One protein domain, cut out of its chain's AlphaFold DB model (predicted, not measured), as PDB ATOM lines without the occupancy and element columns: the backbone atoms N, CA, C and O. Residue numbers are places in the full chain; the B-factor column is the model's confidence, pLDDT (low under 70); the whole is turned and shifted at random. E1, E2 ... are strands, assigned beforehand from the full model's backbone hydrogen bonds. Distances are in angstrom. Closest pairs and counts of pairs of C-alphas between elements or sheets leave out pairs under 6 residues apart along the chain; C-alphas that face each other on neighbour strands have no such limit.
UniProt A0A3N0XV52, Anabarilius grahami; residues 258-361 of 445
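AT A GLANCE: This is residues 258 to 361 of the 445 residues of a protein of Anabarilius grahami (UniProt A0A3N0XV52). You will find little regular structure: two small antiparallel sheets, E4 E5 E6 and E1 E2 E3, lie toward one end of the longest axis, the hairpin E7 and E8 toward the other. The 104 printed residues have eight named strands, E1 to E8 in order, holding 30 residues, and no named helix: all strand. Each three-stranded sheet is a meander, each strand the antiparallel neighbour of the one before. It is compact, radius of gyration of the C-alphas 13.5 A, spanning 41 by 32 by 24 A.

HOW THE PARTS SIT: Begin at E5, residues 305 to 310, the inner strand between E4, 298 to 300, and E6, 313 to 316. Within hydrogen-bond range are N 300 and O 305, 3.0 A, and N 308 and O 315, 3.0 A. E3, 288 to 291, comes closest to E5 at the C-alphas of Pro 291 and Ser 310, 6.9 A. E2, 282 to 285, pairs with E3 at N 283 and O 290, 2.7 A, and with E1, 273 to 275, at N 275 and O 282, 2.8 A. E7, 346 to 348, and E8, 354 to 356, form a hairpin with N 347 and O 355 at 3.0 A; both are apart from E5.

IN THESE COORDINATES: Find C-alpha 305 at (48.949, -50.829, -1.411); E5 runs 15.6 A to C-alpha 310. E8 ends at C-alpha 356, (47.911, -34.922, 7.922).

THE WHOLE: The printed part has no cut; E6 to E7 is a long link of 29 residues. Mean pLDDT of the printed part is 78.5, with residues 258 to 262 among those under 70.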
ATOM      1  N   VAL A 258      33.781 -41.600  -5.025       33.78
ATOM      2  CA  VAL A 258      34.045 -40.227  -4.534       33.78
ATOM      3  C   VAL A 258      32.756 -39.388  -4.746       33.78
ATOM      4  O   VAL A 258      31.947 -39.775  -5.597       33.78
ATOM      5  N   PRO A 259      32.543 -38.242  -4.055       36.03
ATOM      6  CA  PRO A 259      31.602 -37.214  -4.515       36.03
ATOM      7  C   PRO A 259      31.777 -36.921  -6.011       36.03
ATOM      8  O   PRO A 259      32.861 -37.091  -6.569       36.03
ATOM      9  N   GLU A 260      30.706 -36.507  -6.677       34.50
ATOM     10  CA  GLU A 260      30.660 -36.277  -8.121       34.50
ATOM     11  C   GLU A 260      31.947 -35.653  -8.716       34.50
ATOM     12  O   GLU A 260      32.350 -34.545  -8.380       34.50
ATOM     13  N   LYS A 261      32.549 -36.361  -9.686       43.03
ATOM     14  CA  LYS A 261      33.424 -35.821 -10.748       43.03
ATOM     15  C   LYS A 261      34.592 -34.917 -10.303       43.03
ATOM     16  O   LYS A 261      34.706 -33.786 -10.776       43.03
ATOM     17  N   GLN A 262      35.562 -35.444  -9.560       54.41
ATOM     18  CA  GLN A 262      36.915 -34.876  -9.619       54.41
ATOM     19  C   GLN A 262      37.785 -35.674 -10.590       54.41
ATOM     20  O   GLN A 262      38.028 -36.862 -10.406       54.41
ATOM     21  N   ASN A 263      38.249 -35.017 -11.656       72.94
ATOM     22  CA  ASN A 263      39.319 -35.558 -12.482       72.94
ATOM     23  C   ASN A 263      40.619 -35.412 -11.688       72.94
ATOM     24  O   ASN A 263      41.043 -34.288 -11.422       72.94
ATOM     25  N   THR A 264      41.254 -36.519 -11.318       81.00
ATOM     26  CA  THR A 264      42.505 -36.524 -10.550       81.00
ATOM     27  C   THR A 264      43.537 -37.451 -11.192       81.00
ATOM     28  O   THR A 264      43.209 -38.388 -11.926       81.00
ATOM     29  N   ALA A 265      44.814 -37.147 -10.975       88.38
ATOM     30  CA  ALA A 265      45.908 -38.068 -11.247       88.38
ATOM     31  C   ALA A 265      45.843 -39.260 -10.278       88.38
ATOM     32  O   ALA A 265      45.154 -39.211  -9.261       88.38
ATOM     33  N   ALA A 266      46.578 -40.332 -10.578       87.69
ATOM     34  CA  ALA A 266      46.581 -41.546  -9.765       87.69
ATOM     35  C   ALA A 266      47.014 -41.274  -8.316       87.69
ATOM     36  O   ALA A 266      46.534 -41.936  -7.412       87.69
ATOM     37  N   ASP A 267      47.858 -40.271  -8.081       88.69
ATOM     38  CA  ASP A 267      48.299 -39.846  -6.750       88.69
ATOM     39  C   ASP A 267      47.317 -38.897  -6.027       88.69
ATOM     40  O   ASP A 267      47.626 -38.389  -4.952       88.69
ATOM     41  N   GLY A 268      46.147 -38.623  -6.611       84.19
ATOM     42  CA  GLY A 268      45.138 -37.713  -6.070       84.19
ATOM     43  C   GLY A 268      45.310 -36.243  -6.467       84.19
ATOM     44  O   GLY A 268      44.445 -35.437  -6.135       84.19
ATOM     45  N   THR A 269      46.366 -35.869  -7.207       87.94
ATOM     46  CA  THR A 269      46.558 -34.484  -7.687       87.94
ATOM     47  C   THR A 269      45.403 -34.050  -8.581       87.94
ATOM     48  O   THR A 269      45.000 -34.792  -9.477       87.94
ATOM     49  N   GLN A 270      44.906 -32.825  -8.402       86.00
ATOM     50  CA  GLN A 270      43.847 -32.285  -9.249       86.00
ATOM     51  C   GLN A 270      44.271 -32.260 -10.723       86.00
ATOM     52  O   GLN A 270      45.337 -31.752 -11.091       86.00
ATOM     53  N   CYS A 271      43.408 -32.804 -11.574       83.56
ATOM     54  CA  CYS A 271      43.632 -32.892 -13.001       83.56
ATOM     55  C   CYS A 271      42.909 -31.775 -13.739       83.56
ATOM     56  O   CYS A 271      41.683 -31.679 -13.682       83.56
ATOM     57  N   GLY A 272      43.653 -30.965 -14.493       79.69
ATOM     58  CA  GLY A 272      43.044 -29.970 -15.372       79.69
ATOM     59  C   GLY A 272      42.392 -30.628 -16.588       79.69
ATOM     60  O   GLY A 272      41.220 -30.400 -16.875       79.69
ATOM     61  N   ILE A 273      43.155 -31.464 -17.300       79.25
ATOM     62  CA  ILE A 273      42.704 -32.163 -18.510       79.25
ATOM     63  C   ILE A 273      43.137 -33.625 -18.432       79.25
ATOM     64  O   ILE A 273      44.320 -33.910 -18.246       79.25
ATOM     65  N   VAL A 274      42.184 -34.537 -18.626       78.38
ATOM     66  CA  VAL A 274      42.438 -35.977 -18.752       78.38
ATOM     67  C   VAL A 274      42.480 -36.350 -20.232       78.38
ATOM     68  O   VAL A 274      41.511 -36.122 -20.957       78.38
ATOM     69  N   SER A 275      43.572 -36.965 -20.676       79.00
ATOM     70  CA  SER A 275      43.683 -37.629 -21.974       79.00
ATOM     71  C   SER A 275      43.716 -39.148 -21.783       79.00
ATOM     72  O   SER A 275      44.326 -39.668 -20.853       79.00
ATOM     73  N   LYS A 276      43.025 -39.882 -22.661       71.69
ATOM     74  CA  LYS A 276      42.973 -41.354 -22.644       71.69
ATOM     75  C   LYS A 276      43.483 -41.936 -23.975       71.69
ATOM     76  O   LYS A 276      42.666 -42.413 -24.762       71.69
ATOM     77  N   PRO A 277      44.787 -41.830 -24.290       70.56
ATOM     78  CA  PRO A 277      45.380 -42.562 -25.412       70.56
ATOM     79  C   PRO A 277      45.286 -44.088 -25.217       70.56
ATOM     80  O   PRO A 277      44.974 -44.568 -24.127       70.56
ATOM     81  N   SER A 278      45.580 -44.858 -26.272       62.78
ATOM     82  CA  SER A 278      45.605 -46.335 -26.237       62.78
ATOM     83  C   SER A 278      46.523 -46.908 -25.154       62.78
ATOM     84  O   SER A 278      46.277 -48.006 -24.661       62.78
ATOM     85  N   ASP A 279      47.544 -46.145 -24.766       68.50
ATOM     86  CA  ASP A 279      48.656 -46.618 -23.941       68.50
ATOM     87  C   ASP A 279      48.476 -46.297 -22.444       68.50
ATOM     88  O   ASP A 279      49.311 -46.678 -21.626       68.50
ATOM     89  N   GLY A 280      47.394 -45.610 -22.055       73.00
ATOM     90  CA  GLY A 280      47.111 -45.292 -20.651       73.00
ATOM     91  C   GLY A 280      46.375 -43.973 -20.442       73.00
ATOM     92  O   GLY A 280      46.236 -43.160 -21.348       73.00
ATOM     93  N   CYS A 281      45.893 -43.748 -19.223       81.44
ATOM     94  CA  CYS A 281      45.279 -42.485 -18.827       81.44
ATOM     95  C   CYS A 281      46.375 -41.495 -18.410       81.44
ATOM     96  O   CYS A 281      47.191 -41.796 -17.534       81.44
ATOM     97  N   GLN A 282      46.366 -40.304 -19.003       87.69
ATOM     98  CA  GLN A 282      47.271 -39.206 -18.685       87.69
ATOM     99  C   GLN A 282      46.490 -37.998 -18.169       87.69
ATOM    100  O   GLN A 282      45.425 -37.640 -18.667       87.69
ATOM    101  N   CYS A 283      47.050 -37.356 -17.160       87.56
ATOM    102  CA  CYS A 283      46.473 -36.229 -16.469       87.56
ATOM    103  C   CYS A 283      47.419 -35.031 -16.543       87.56
ATOM    104  O   CYS A 283      48.547 -35.088 -16.055       87.56
ATOM    105  N   ASN A 284      46.960 -33.931 -17.136       86.88
ATOM    106  CA  ASN A 284      47.715 -32.686 -17.162       86.88
ATOM    107  C   ASN A 284      47.488 -31.910 -15.856       86.88
ATOM    108  O   ASN A 284      46.388 -31.409 -15.595       86.88
ATOM    109  N   THR A 285      48.535 -31.832 -15.040       85.56
ATOM    110  CA  THR A 285      48.563 -31.095 -13.773       85.56
ATOM    111  C   THR A 285      49.439 -29.848 -13.909       85.56
ATOM    112  O   THR A 285      50.255 -29.745 -14.825       85.56
ATOM    113  N   ARG A 286      49.347 -28.901 -12.964       79.94
ATOM    114  CA  ARG A 286      50.239 -27.719 -12.948       79.94
ATOM    115  C   ARG A 286      51.730 -28.083 -12.873       79.94
ATOM    116  O   ARG A 286      52.559 -27.284 -13.290       79.94
ATOM    117  N   GLY A 287      52.057 -29.268 -12.355       79.31
ATOM    118  CA  GLY A 287      53.421 -29.792 -12.247       79.31
ATOM    119  C   GLY A 287      53.853 -30.688 -13.414       79.31
ATOM    120  O   GLY A 287      54.908 -31.305 -13.323       79.31
ATOM    121  N   GLY A 288      53.053 -30.790 -14.482       85.88
ATOM    122  CA  GLY A 288      53.323 -31.644 -15.640       85.88
ATOM    123  C   GLY A 288      52.323 -32.791 -15.804       85.88
ATOM    124  O   GLY A 288      51.284 -32.851 -15.140       85.88
ATOM    125  N   ILE A 289      52.632 -33.702 -16.728       87.31
ATOM    126  CA  ILE A 289      51.775 -34.848 -17.053       87.31
ATOM    127  C   ILE A 289      52.019 -35.966 -16.035       87.31
ATOM    128  O   ILE A 289      53.139 -36.452 -15.902       87.31
ATOM    129  N   LYS A 290      50.959 -36.387 -15.342       89.12
ATOM    130  CA  LYS A 290      50.946 -37.516 -14.404       89.12
ATOM    131  C   LYS A 290      50.050 -38.644 -14.933       89.12
ATOM    132  O   LYS A 290      49.105 -38.358 -15.666       89.12
ATOM    133  N   PRO A 291      50.288 -39.917 -14.583       88.50
ATOM    134  CA  PRO A 291      49.332 -40.980 -14.881       88.50
ATOM    135  C   PRO A 291      48.022 -40.759 -14.104       88.50
ATOM    136  O   PRO A 291      48.036 -40.233 -12.993       88.50
ATOM    137  N   CYS A 292      46.891 -41.172 -14.673       87.00
ATOM    138  CA  CYS A 292      45.605 -41.270 -13.974       87.00
ATOM    139  C   CYS A 292      45.073 -42.700 -13.970       87.00
ATOM    140  O   CYS A 292      45.555 -43.562 -14.706       87.00
ATOM    141  N   CYS A 293      44.077 -42.949 -13.128       82.19
ATOM    142  CA  CYS A 293      43.419 -44.240 -13.044       82.19
ATOM    143  C   CYS A 293      42.304 -44.355 -14.097       82.19
ATOM    144  O   CYS A 293      41.414 -43.509 -14.176       82.19
ATOM    145  N   SER A 294      42.326 -45.416 -14.907       77.50
ATOM    146  CA  SER A 294      41.208 -45.814 -15.779       77.50
ATOM    147  C   SER A 294      40.242 -46.796 -15.110       77.50
ATOM    148  O   SER A 294      39.174 -47.061 -15.652       77.50
ATOM    149  N   THR A 295      40.612 -47.328 -13.946       70.81
ATOM    150  CA  THR A 295      39.783 -48.179 -13.073       70.81
ATOM    151  C   THR A 295      39.783 -47.600 -11.657       70.81
ATOM    152  O   THR A 295      40.652 -46.782 -11.363       70.81
ATOM    153  N   PRO A 296      38.844 -47.974 -10.775       68.56
ATOM    154  CA  PRO A 296      38.861 -47.509  -9.390       68.56
ATOM    155  C   PRO A 296      40.195 -47.793  -8.682       68.56
ATOM    156  O   PRO A 296      40.837 -48.813  -8.933       68.56
ATOM    157  N   CYS A 297      40.604 -46.881  -7.798       73.38
ATOM    158  CA  CYS A 297      41.785 -47.042  -6.956       73.38
ATOM    159  C   CYS A 297      41.442 -47.905  -5.738       73.38
ATOM    160  O   CYS A 297      40.771 -47.437  -4.820       73.38
ATOM    161  N   LEU A 298      41.857 -49.173  -5.750       65.56
ATOM    162  CA  LEU A 298      41.438 -50.179  -4.770       65.56
ATOM    163  C   LEU A 298      42.636 -50.754  -4.022       65.56
ATOM    164  O   LEU A 298      43.706 -50.926  -4.603       65.56
ATOM    165  N   TYR A 299      42.450 -51.081  -2.743       68.62
ATOM    166  CA  TYR A 299      43.481 -51.766  -1.970       68.62
ATOM    167  C   TYR A 299      43.678 -53.186  -2.505       68.62
ATOM    168  O   TYR A 299      42.703 -53.901  -2.741       68.62
ATOM    169  N   GLN A 300      44.930 -53.583  -2.715       70.06
ATOM    170  CA  GLN A 300      45.286 -54.921  -3.173       70.06
ATOM    171  C   GLN A 300      46.145 -55.629  -2.124       70.06
ATOM    172  O   GLN A 300      47.311 -55.279  -1.938       70.06
ATOM    173  N   ASP A 301      45.592 -56.668  -1.492       61.53
ATOM    174  CA  ASP A 301      46.239 -57.406  -0.393       61.53
ATOM    175  C   ASP A 301      47.567 -58.058  -0.794       61.53
ATOM    176  O   ASP A 301      48.483 -58.182   0.006       61.53
ATOM    177  N   ASN A 302      47.711 -58.463  -2.055       69.25
ATOM    178  CA  ASN A 302      48.955 -59.038  -2.570       69.25
ATOM    179  C   ASN A 302      50.075 -58.001  -2.768       69.25
ATOM    180  O   ASN A 302      51.232 -58.394  -2.901       69.25
ATOM    181  N   HIS A 303      49.745 -56.708  -2.810       72.50
ATOM    182  CA  HIS A 303      50.704 -55.614  -2.998       72.50
ATOM    183  C   HIS A 303      50.821 -54.700  -1.771       72.50
ATOM    184  O   HIS A 303      51.662 -53.806  -1.782       72.50
ATOM    185  N   ASN A 304      49.990 -54.898  -0.740       71.50
ATOM    186  CA  ASN A 304      49.894 -54.050   0.454       71.50
ATOM    187  C   ASN A 304      49.696 -52.557   0.157       71.50
ATOM    188  O   ASN A 304      50.048 -51.705   0.973       71.50
ATOM    189  N   SER A 305      49.145 -52.216  -1.007       76.75
ATOM    190  CA  SER A 305      48.949 -50.829  -1.411       76.75
ATOM    191  C   SER A 305      47.737 -50.654  -2.316       76.75
ATOM    192  O   SER A 305      47.169 -51.617  -2.843       76.75
ATOM    193  N   TYR A 306      47.313 -49.404  -2.469       77.94
ATOM    194  CA  TYR A 306      46.227 -49.034  -3.363       77.94
ATOM    195  C   TYR A 306      46.718 -49.018  -4.809       77.94
ATOM    196  O   TYR A 306      47.734 -48.405  -5.141       77.94
ATOM    197  N   ARG A 307      46.003 -49.722  -5.684       82.81
ATOM    198  CA  ARG A 307      46.372 -49.912  -7.085       82.81
ATOM    199  C   ARG A 307      45.188 -49.631  -7.997       82.81
ATOM    200  O   ARG A 307      44.032 -49.895  -7.665       82.81
ATOM    201  N   CYS A 308      45.498 -49.129  -9.181       82.12
ATOM    202  CA  CYS A 308      44.549 -48.978 -10.270       82.12
ATOM    203  C   CYS A 308      45.243 -49.294 -11.593       82.12
ATOM    204  O   CYS A 308      46.455 -49.137 -11.743       82.12
ATOM    205  N   TYR A 309      44.475 -49.718 -12.587       80.25
ATOM    206  CA  TYR A 309      44.950 -49.739 -13.964       80.25
ATOM    207  C   TYR A 309      44.914 -48.338 -14.567       80.25
ATOM    208  O   TYR A 309      43.923 -47.622 -14.408       80.25
ATOM    209  N   SER A 310      45.968 -47.996 -15.304       82.56
ATOM    210  CA  SER A 310      46.032 -46.907 -16.275       82.56
ATOM    211  C   SER A 310      46.231 -47.521 -17.662       82.56
ATOM    212  O   SER A 310      47.336 -47.915 -18.040       82.56
ATOM    213  N   GLY A 311      45.135 -47.696 -18.404       80.00
ATOM    214  CA  GLY A 311      45.139 -48.524 -19.612       80.00
ATOM    215  C   GLY A 311      45.405 -49.988 -19.260       80.00
ATOM    216  O   GLY A 311      44.595 -50.608 -18.575       80.00
ATOM    217  N   GLN A 312      46.539 -50.529 -19.710       80.25
ATOM    218  CA  GLN A 312      46.975 -51.903 -19.408       80.25
ATOM    219  C   GLN A 312      48.000 -51.985 -18.266       80.25
ATOM    220  O   GLN A 312      48.333 -53.080 -17.818       80.25
ATOM    221  N   THR A 313      48.494 -50.847 -17.776       85.06
ATOM    222  CA  THR A 313      49.546 -50.808 -16.754       85.06
ATOM    223  C   THR A 313      48.928 -50.704 -15.365       85.06
ATOM    224  O   THR A 313      48.145 -49.791 -15.109       85.06
ATOM    225  N   LEU A 314      49.293 -51.610 -14.458       86.31
ATOM    226  CA  LEU A 314      48.941 -51.509 -13.042       86.31
ATOM    227  C   LEU A 314      49.873 -50.496 -12.361       86.31
ATOM    228  O   LEU A 314      51.089 -50.677 -12.362       86.31
ATOM    229  N   THR A 315      49.313 -49.439 -11.778       88.50
ATOM    230  CA  THR A 315      50.060 -48.400 -11.056       88.50
ATOM    231  C   THR A 315      49.574 -48.280  -9.621       88.50
ATOM    232  O   THR A 315      48.432 -48.611  -9.304       88.50
ATOM    233  N   GLU A 316      50.456 -47.801  -8.749       89.31
ATOM    234  CA  GLU A 316      50.066 -47.326  -7.425       89.31
ATOM    235  C   GLU A 316      49.193 -46.081  -7.547       89.31
ATOM    236  O   GLU A 316      49.384 -45.263  -8.454       89.31
ATOM    237  N   CYS A 317      48.210 -45.973  -6.663       87.00
ATOM    238  CA  CYS A 317      47.282 -44.863  -6.631       87.00
ATOM    239  C   CYS A 317      46.943 -44.481  -5.190       87.00
ATOM    240  O   CYS A 317      47.066 -45.287  -4.274       87.00
ATOM    241  N   SER A 318      46.498 -43.247  -4.998       85.75
ATOM    242  CA  SER A 318      45.998 -42.740  -3.732       85.75
ATOM    243  C   SER A 318      44.496 -42.528  -3.848       85.75
ATOM    244  O   SER A 318      44.068 -41.653  -4.608       85.75
ATOM    245  N   PRO A 319      43.673 -43.263  -3.087       74.19
ATOM    246  CA  PRO A 319      42.254 -42.966  -3.025       74.19
ATOM    247  C   PRO A 319      42.051 -41.590  -2.382       74.19
ATOM    248  O   PRO A 319      42.774 -41.210  -1.461       74.19
ATOM    249  N   GLN A 320      41.048 -40.857  -2.852       71.88
ATOM    250  CA  GLN A 320      40.497 -39.713  -2.133       71.88
ATOM    251  C   GLN A 320      39.312 -40.210  -1.314       71.88
ATOM    252  O   GLN A 320      38.284 -40.582  -1.880       71.88
ATOM    253  N   TYR A 321      39.475 -40.284   0.005       62.97
ATOM    254  CA  TYR A 321      38.540 -41.013   0.878       62.97
ATOM    255  C   TYR A 321      38.005 -40.200   2.058       62.97
ATOM    256  O   TYR A 321      37.068 -40.642   2.715       62.97
ATOM    257  N   SER A 322      38.586 -39.035   2.352       64.19
ATOM    258  CA  SER A 322      38.216 -38.229   3.516       64.19
ATOM    259  C   SER A 322      38.323 -36.734   3.218       64.19
ATOM    260  O   SER A 322      39.193 -36.304   2.463       64.19
ATOM    261  N   LEU A 323      37.443 -35.947   3.838       72.31
ATOM    262  CA  LEU A 323      37.497 -34.479   3.889       72.31
ATOM    263  C   LEU A 323      37.832 -33.973   5.297       72.31
ATOM    264  O   LEU A 323      37.590 -32.811   5.619       72.31
ATOM    265  N   ILE A 324      38.360 -34.849   6.148       67.69
ATOM    266  CA  ILE A 324      38.803 -34.511   7.495       67.69
ATOM    267  C   ILE A 324      40.224 -35.016   7.739       67.69
ATOM    268  O   ILE A 324      40.587 -36.118   7.313       67.69
ATOM    269  N   THR A 325      41.010 -34.207   8.438       77.00
ATOM    270  CA  THR A 325      42.367 -34.536   8.879       77.00
ATOM    271  C   THR A 325      42.326 -35.595   9.982       77.00
ATOM    272  O   THR A 325      41.266 -35.926  10.521       77.00
ATOM    273  N   TYR A 326      43.487 -36.135  10.359       73.06
ATOM    274  CA  TYR A 326      43.579 -37.116  11.448       73.06
ATOM    275  C   TYR A 326      43.126 -36.547  12.812       73.06
ATOM    276  O   TYR A 326      42.579 -37.276  13.642       73.06
ATOM    277  N   THR A 327      43.267 -35.232  13.010       69.62
ATOM    278  CA  THR A 327      42.817 -34.465  14.188       69.62
ATOM    279  C   THR A 327      41.355 -34.017  14.101       69.62
ATOM    280  O   THR A 327      40.798 -33.564  15.101       69.62
ATOM    281  N   GLY A 328      40.708 -34.182  12.941       72.31
ATOM    282  CA  GLY A 328      39.304 -33.835  12.711       72.31
ATOM    283  C   GLY A 328      39.062 -32.439  12.126       72.31
ATOM    284  O   GLY A 328      37.912 -32.004  12.074       72.31
ATOM    285  N   GLU A 329      40.099 -31.727  11.672       76.31
ATOM    286  CA  GLU A 329      39.925 -30.470  10.936       76.31
ATOM    287  C   GLU A 329      39.372 -30.721   9.529       76.31
ATOM    288  O   GLU A 329      39.668 -31.732   8.897       76.31
ATOM    289  N   ARG A 330      38.574 -29.785   9.001       75.38
ATOM    290  CA  ARG A 330      37.965 -29.925   7.671       75.38
ATOM    291  C   ARG A 330      38.950 -29.558   6.556       75.38
ATOM    292  O   ARG A 330      39.502 -28.454   6.530       75.38
ATOM    293  N   CYS A 331      39.092 -30.467   5.601       77.75
ATOM    294  CA  CYS A 331      39.796 -30.279   4.341       77.75
ATOM    295  C   CYS A 331      38.934 -29.495   3.341       77.75
ATOM    296  O   CYS A 331      37.704 -29.503   3.408       77.75
ATOM    297  N   LYS A 332      39.580 -28.831   2.387       81.69
ATOM    298  CA  LYS A 332      38.913 -28.242   1.228       81.69
ATOM    299  C   LYS A 332      38.411 -29.341   0.307       81.69
ATOM    300  O   LYS A 332      39.099 -30.336   0.090       81.69
ATOM    301  N   ASP A 333      37.258 -29.100  -0.302       75.88
ATOM    302  CA  ASP A 333      36.651 -30.062  -1.218       75.88
ATOM    303  C   ASP A 333      37.528 -30.315  -2.454       75.88
ATOM    304  O   ASP A 333      37.522 -31.418  -2.983       75.88
ATOM    305  N   ASP A 334      38.320 -29.334  -2.899       78.25
ATOM    306  CA  ASP A 334      39.225 -29.456  -4.053       78.25
ATOM    307  C   ASP A 334      40.598 -30.075  -3.721       78.25
ATOM    308  O   ASP A 334      41.363 -30.389  -4.634       78.25
ATOM    309  N   HIS A 335      40.900 -30.266  -2.434       86.94
ATOM    310  CA  HIS A 335      42.124 -30.901  -1.940       86.94
ATOM    311  C   HIS A 335      41.810 -31.819  -0.741       86.94
ATOM    312  O   HIS A 335      42.237 -31.514   0.380       86.94
ATOM    313  N   PRO A 336      41.042 -32.909  -0.958       84.12
ATOM    314  CA  PRO A 336      40.706 -33.893   0.074       84.12
ATOM    315  C   PRO A 336      41.929 -34.698   0.546       84.12
ATOM    316  O   PRO A 336      43.045 -34.518   0.082       84.12
ATOM    317  N   CYS A 337      41.746 -35.633   1.471       82.62
ATOM    318  CA  CYS A 337      42.826 -36.520   1.893       82.62
ATOM    319  C   CYS A 337      43.311 -37.423   0.750       82.62
ATOM    320  O   CYS A 337      42.550 -38.258   0.255       82.62
ATOM    321  N   ALA A 338      44.584 -37.277   0.382       87.31
ATOM    322  CA  ALA A 338      45.319 -38.118  -0.566       87.31
ATOM    323  C   ALA A 338      46.836 -38.001  -0.318       87.31
ATOM    324  O   ALA A 338      47.271 -37.245   0.552       87.31
ATOM    325  N   THR A 339      47.656 -38.740  -1.070       89.38
ATOM    326  CA  THR A 339      49.118 -38.632  -0.966       89.38
ATOM    327  C   THR A 339      49.691 -37.464  -1.753       89.38
ATOM    328  O   THR A 339      50.712 -36.898  -1.366       89.38
ATOM    329  N   TYR A 340      49.072 -37.081  -2.873       89.38
ATOM    330  CA  TYR A 340      49.573 -36.032  -3.767       89.38
ATOM    331  C   TYR A 340      51.028 -36.254  -4.223       89.38
ATOM    332  O   TYR A 340      51.760 -35.303  -4.510       89.38
ATOM    333  N   GLY A 341      51.445 -37.522  -4.286       86.25
ATOM    334  CA  GLY A 341      52.798 -37.944  -4.648       86.25
ATOM    335  C   GLY A 341      53.791 -37.993  -3.483       86.25
ATOM    336  O   GLY A 341      54.980 -38.161  -3.733       86.25
ATOM    337  N   GLN A 342      53.322 -37.837  -2.244       88.31
ATOM    338  CA  GLN A 342      54.110 -38.038  -1.025       88.31
ATOM    339  C   GLN A 342      53.967 -39.476  -0.496       88.31
ATOM    340  O   GLN A 342      53.133 -40.249  -0.968       88.31
ATOM    341  N   ASP A 343      54.767 -39.834   0.504       84.50
ATOM    342  CA  ASP A 343      54.698 -41.100   1.251       84.50
ATOM    343  C   ASP A 343      53.712 -41.056   2.439       84.50
ATOM    344  O   ASP A 343      53.537 -42.040   3.156       84.50
ATOM    345  N   TYR A 344      53.026 -39.927   2.634       87.38
ATOM    346  CA  TYR A 344      52.007 -39.722   3.662       87.38
ATOM    347  C   TYR A 344      50.714 -39.155   3.072       87.38
ATOM    348  O   TYR A 344      50.708 -38.538   2.007       87.38
ATOM    349  N   TYR A 345      49.610 -39.334   3.799       89.12
ATOM    350  CA  TYR A 345      48.310 -38.767   3.448       89.12
ATOM    351  C   TYR A 345      48.125 -37.408   4.120       89.12
ATOM    352  O   TYR A 345      48.447 -37.237   5.297       89.12
ATOM    353  N   TRP A 346      47.601 -36.442   3.378       93.56
ATOM    354  CA  TRP A 346      47.423 -35.065   3.833       93.56
ATOM    355  C   TRP A 346      46.341 -34.362   3.011       93.56
ATOM    356  O   TRP A 346      45.897 -34.880   1.984       93.56
ATOM    357  N   CYS A 347      45.891 -33.200   3.479       91.12
ATOM    358  CA  CYS A 347      44.909 -32.371   2.785       91.12
ATOM    359  C   CYS A 347      45.131 -30.877   3.068       91.12
ATOM    360  O   CYS A 347      45.802 -30.511   4.039       91.12
ATOM    361  N   SER A 348      44.555 -29.999   2.237       91.44
ATOM    362  CA  SER A 348      44.547 -28.556   2.532       91.44
ATOM    363  C   SER A 348      43.358 -28.243   3.421       91.44
ATOM    364  O   SER A 348      42.225 -28.521   3.038       91.44
ATOM    365  N   THR A 349      43.584 -27.637   4.583       87.31
ATOM    366  CA  THR A 349      42.498 -27.291   5.501       87.31
ATOM    367  C   THR A 349      41.766 -26.035   5.032       87.31
ATOM    368  O   THR A 349      42.331 -25.159   4.364       87.31
ATOM    369  N   ILE A 350      40.489 -25.905   5.396       78.50
ATOM    370  CA  ILE A 350      39.693 -24.705   5.084       78.50
ATOM    371  C   ILE A 350      40.283 -23.427   5.702       78.50
ATOM    372  O   ILE A 350      40.089 -22.341   5.163       78.50
ATOM    373  N   ALA A 351      41.058 -23.563   6.784       83.75
ATOM    374  CA  ALA A 351      41.790 -22.474   7.427       83.75
ATOM    375  C   ALA A 351      43.000 -21.982   6.603       83.75
ATOM    376  O   ALA A 351      43.654 -21.015   6.984       83.75
ATOM    377  N   GLY A 352      43.296 -22.625   5.468       84.06
ATOM    378  CA  GLY A 352      44.399 -22.256   4.584       84.06
ATOM    379  C   GLY A 352      45.747 -22.864   4.974       84.06
ATOM    380  O   GLY A 352      46.763 -22.435   4.432       84.06
ATOM    381  N   SER A 353      45.759 -23.850   5.875       89.38
ATOM    382  CA  SER A 353      46.946 -24.633   6.231       89.38
ATOM    383  C   SER A 353      46.957 -25.984   5.496       89.38
ATOM    384  O   SER A 353      46.088 -26.277   4.668       89.38
ATOM    385  N   TRP A 354      47.955 -26.803   5.801       90.25
ATOM    386  CA  TRP A 354      48.021 -28.217   5.457       90.25
ATOM    387  C   TRP A 354      48.094 -29.035   6.739       90.25
ATOM    388  O   TRP A 354      48.742 -28.609   7.696       90.25
ATOM    389  N   ASP A 355      47.446 -30.193   6.743       91.62
ATOM    390  CA  ASP A 355      47.486 -31.117   7.874       91.62
ATOM    391  C   ASP A 355      47.414 -32.572   7.382       91.62
ATOM    392  O   ASP A 355      47.030 -32.850   6.238       91.62
ATOM    393  N   TYR A 356      47.844 -33.501   8.234       91.19
ATOM    394  CA  TYR A 356      47.911 -34.922   7.922       91.19
ATOM    395  C   TYR A 356      46.524 -35.563   7.906       91.19
ATOM    396  O   TYR A 356      45.603 -35.176   8.621       91.19
ATOM    397  N   CYS A 357      46.383 -36.616   7.118       84.25
ATOM    398  CA  CYS A 357      45.196 -37.452   7.098       84.25
ATOM    399  C   CYS A 357      45.544 -38.855   7.581       84.25
ATOM    400  O   CYS A 357      46.637 -39.361   7.335       84.25
ATOM    401  N   SER A 358      44.595 -39.496   8.257       83.44
ATOM    402  CA  SER A 358      44.749 -40.886   8.679       83.44
ATOM    403  C   SER A 358      44.678 -41.819   7.483       83.44
ATOM    404  O   SER A 358      43.590 -41.876   6.911       83.44
ATOM    405  N   PRO A 359      45.753 -42.535   7.100       81.50
ATOM    406  CA  PRO A 359      45.746 -43.390   5.918       81.50
ATOM    407  C   PRO A 359      44.546 -44.350   5.923       81.50
ATOM    408  O   PRO A 359      44.151 -44.818   6.991       81.50
ATOM    409  N   PRO A 360      43.979 -44.710   4.763       73.94
ATOM    410  CA  PRO A 360      42.822 -45.605   4.690       73.94
ATOM    411  C   PRO A 360      43.189 -47.087   4.950       73.94
ATOM    412  O   PRO A 360      42.616 -48.008   4.380       73.94
ATOM    413  N   LEU A 361      44.148 -47.342   5.841       74.44
ATOM    414  CA  LEU A 361      44.702 -48.655   6.166       74.44
ATOM    415  C   LEU A 361      43.950 -49.290   7.341       74.44
ATOM    416  O   LEU A 361      44.412 -49.298   8.482       74.44
TER     417      LEU A 361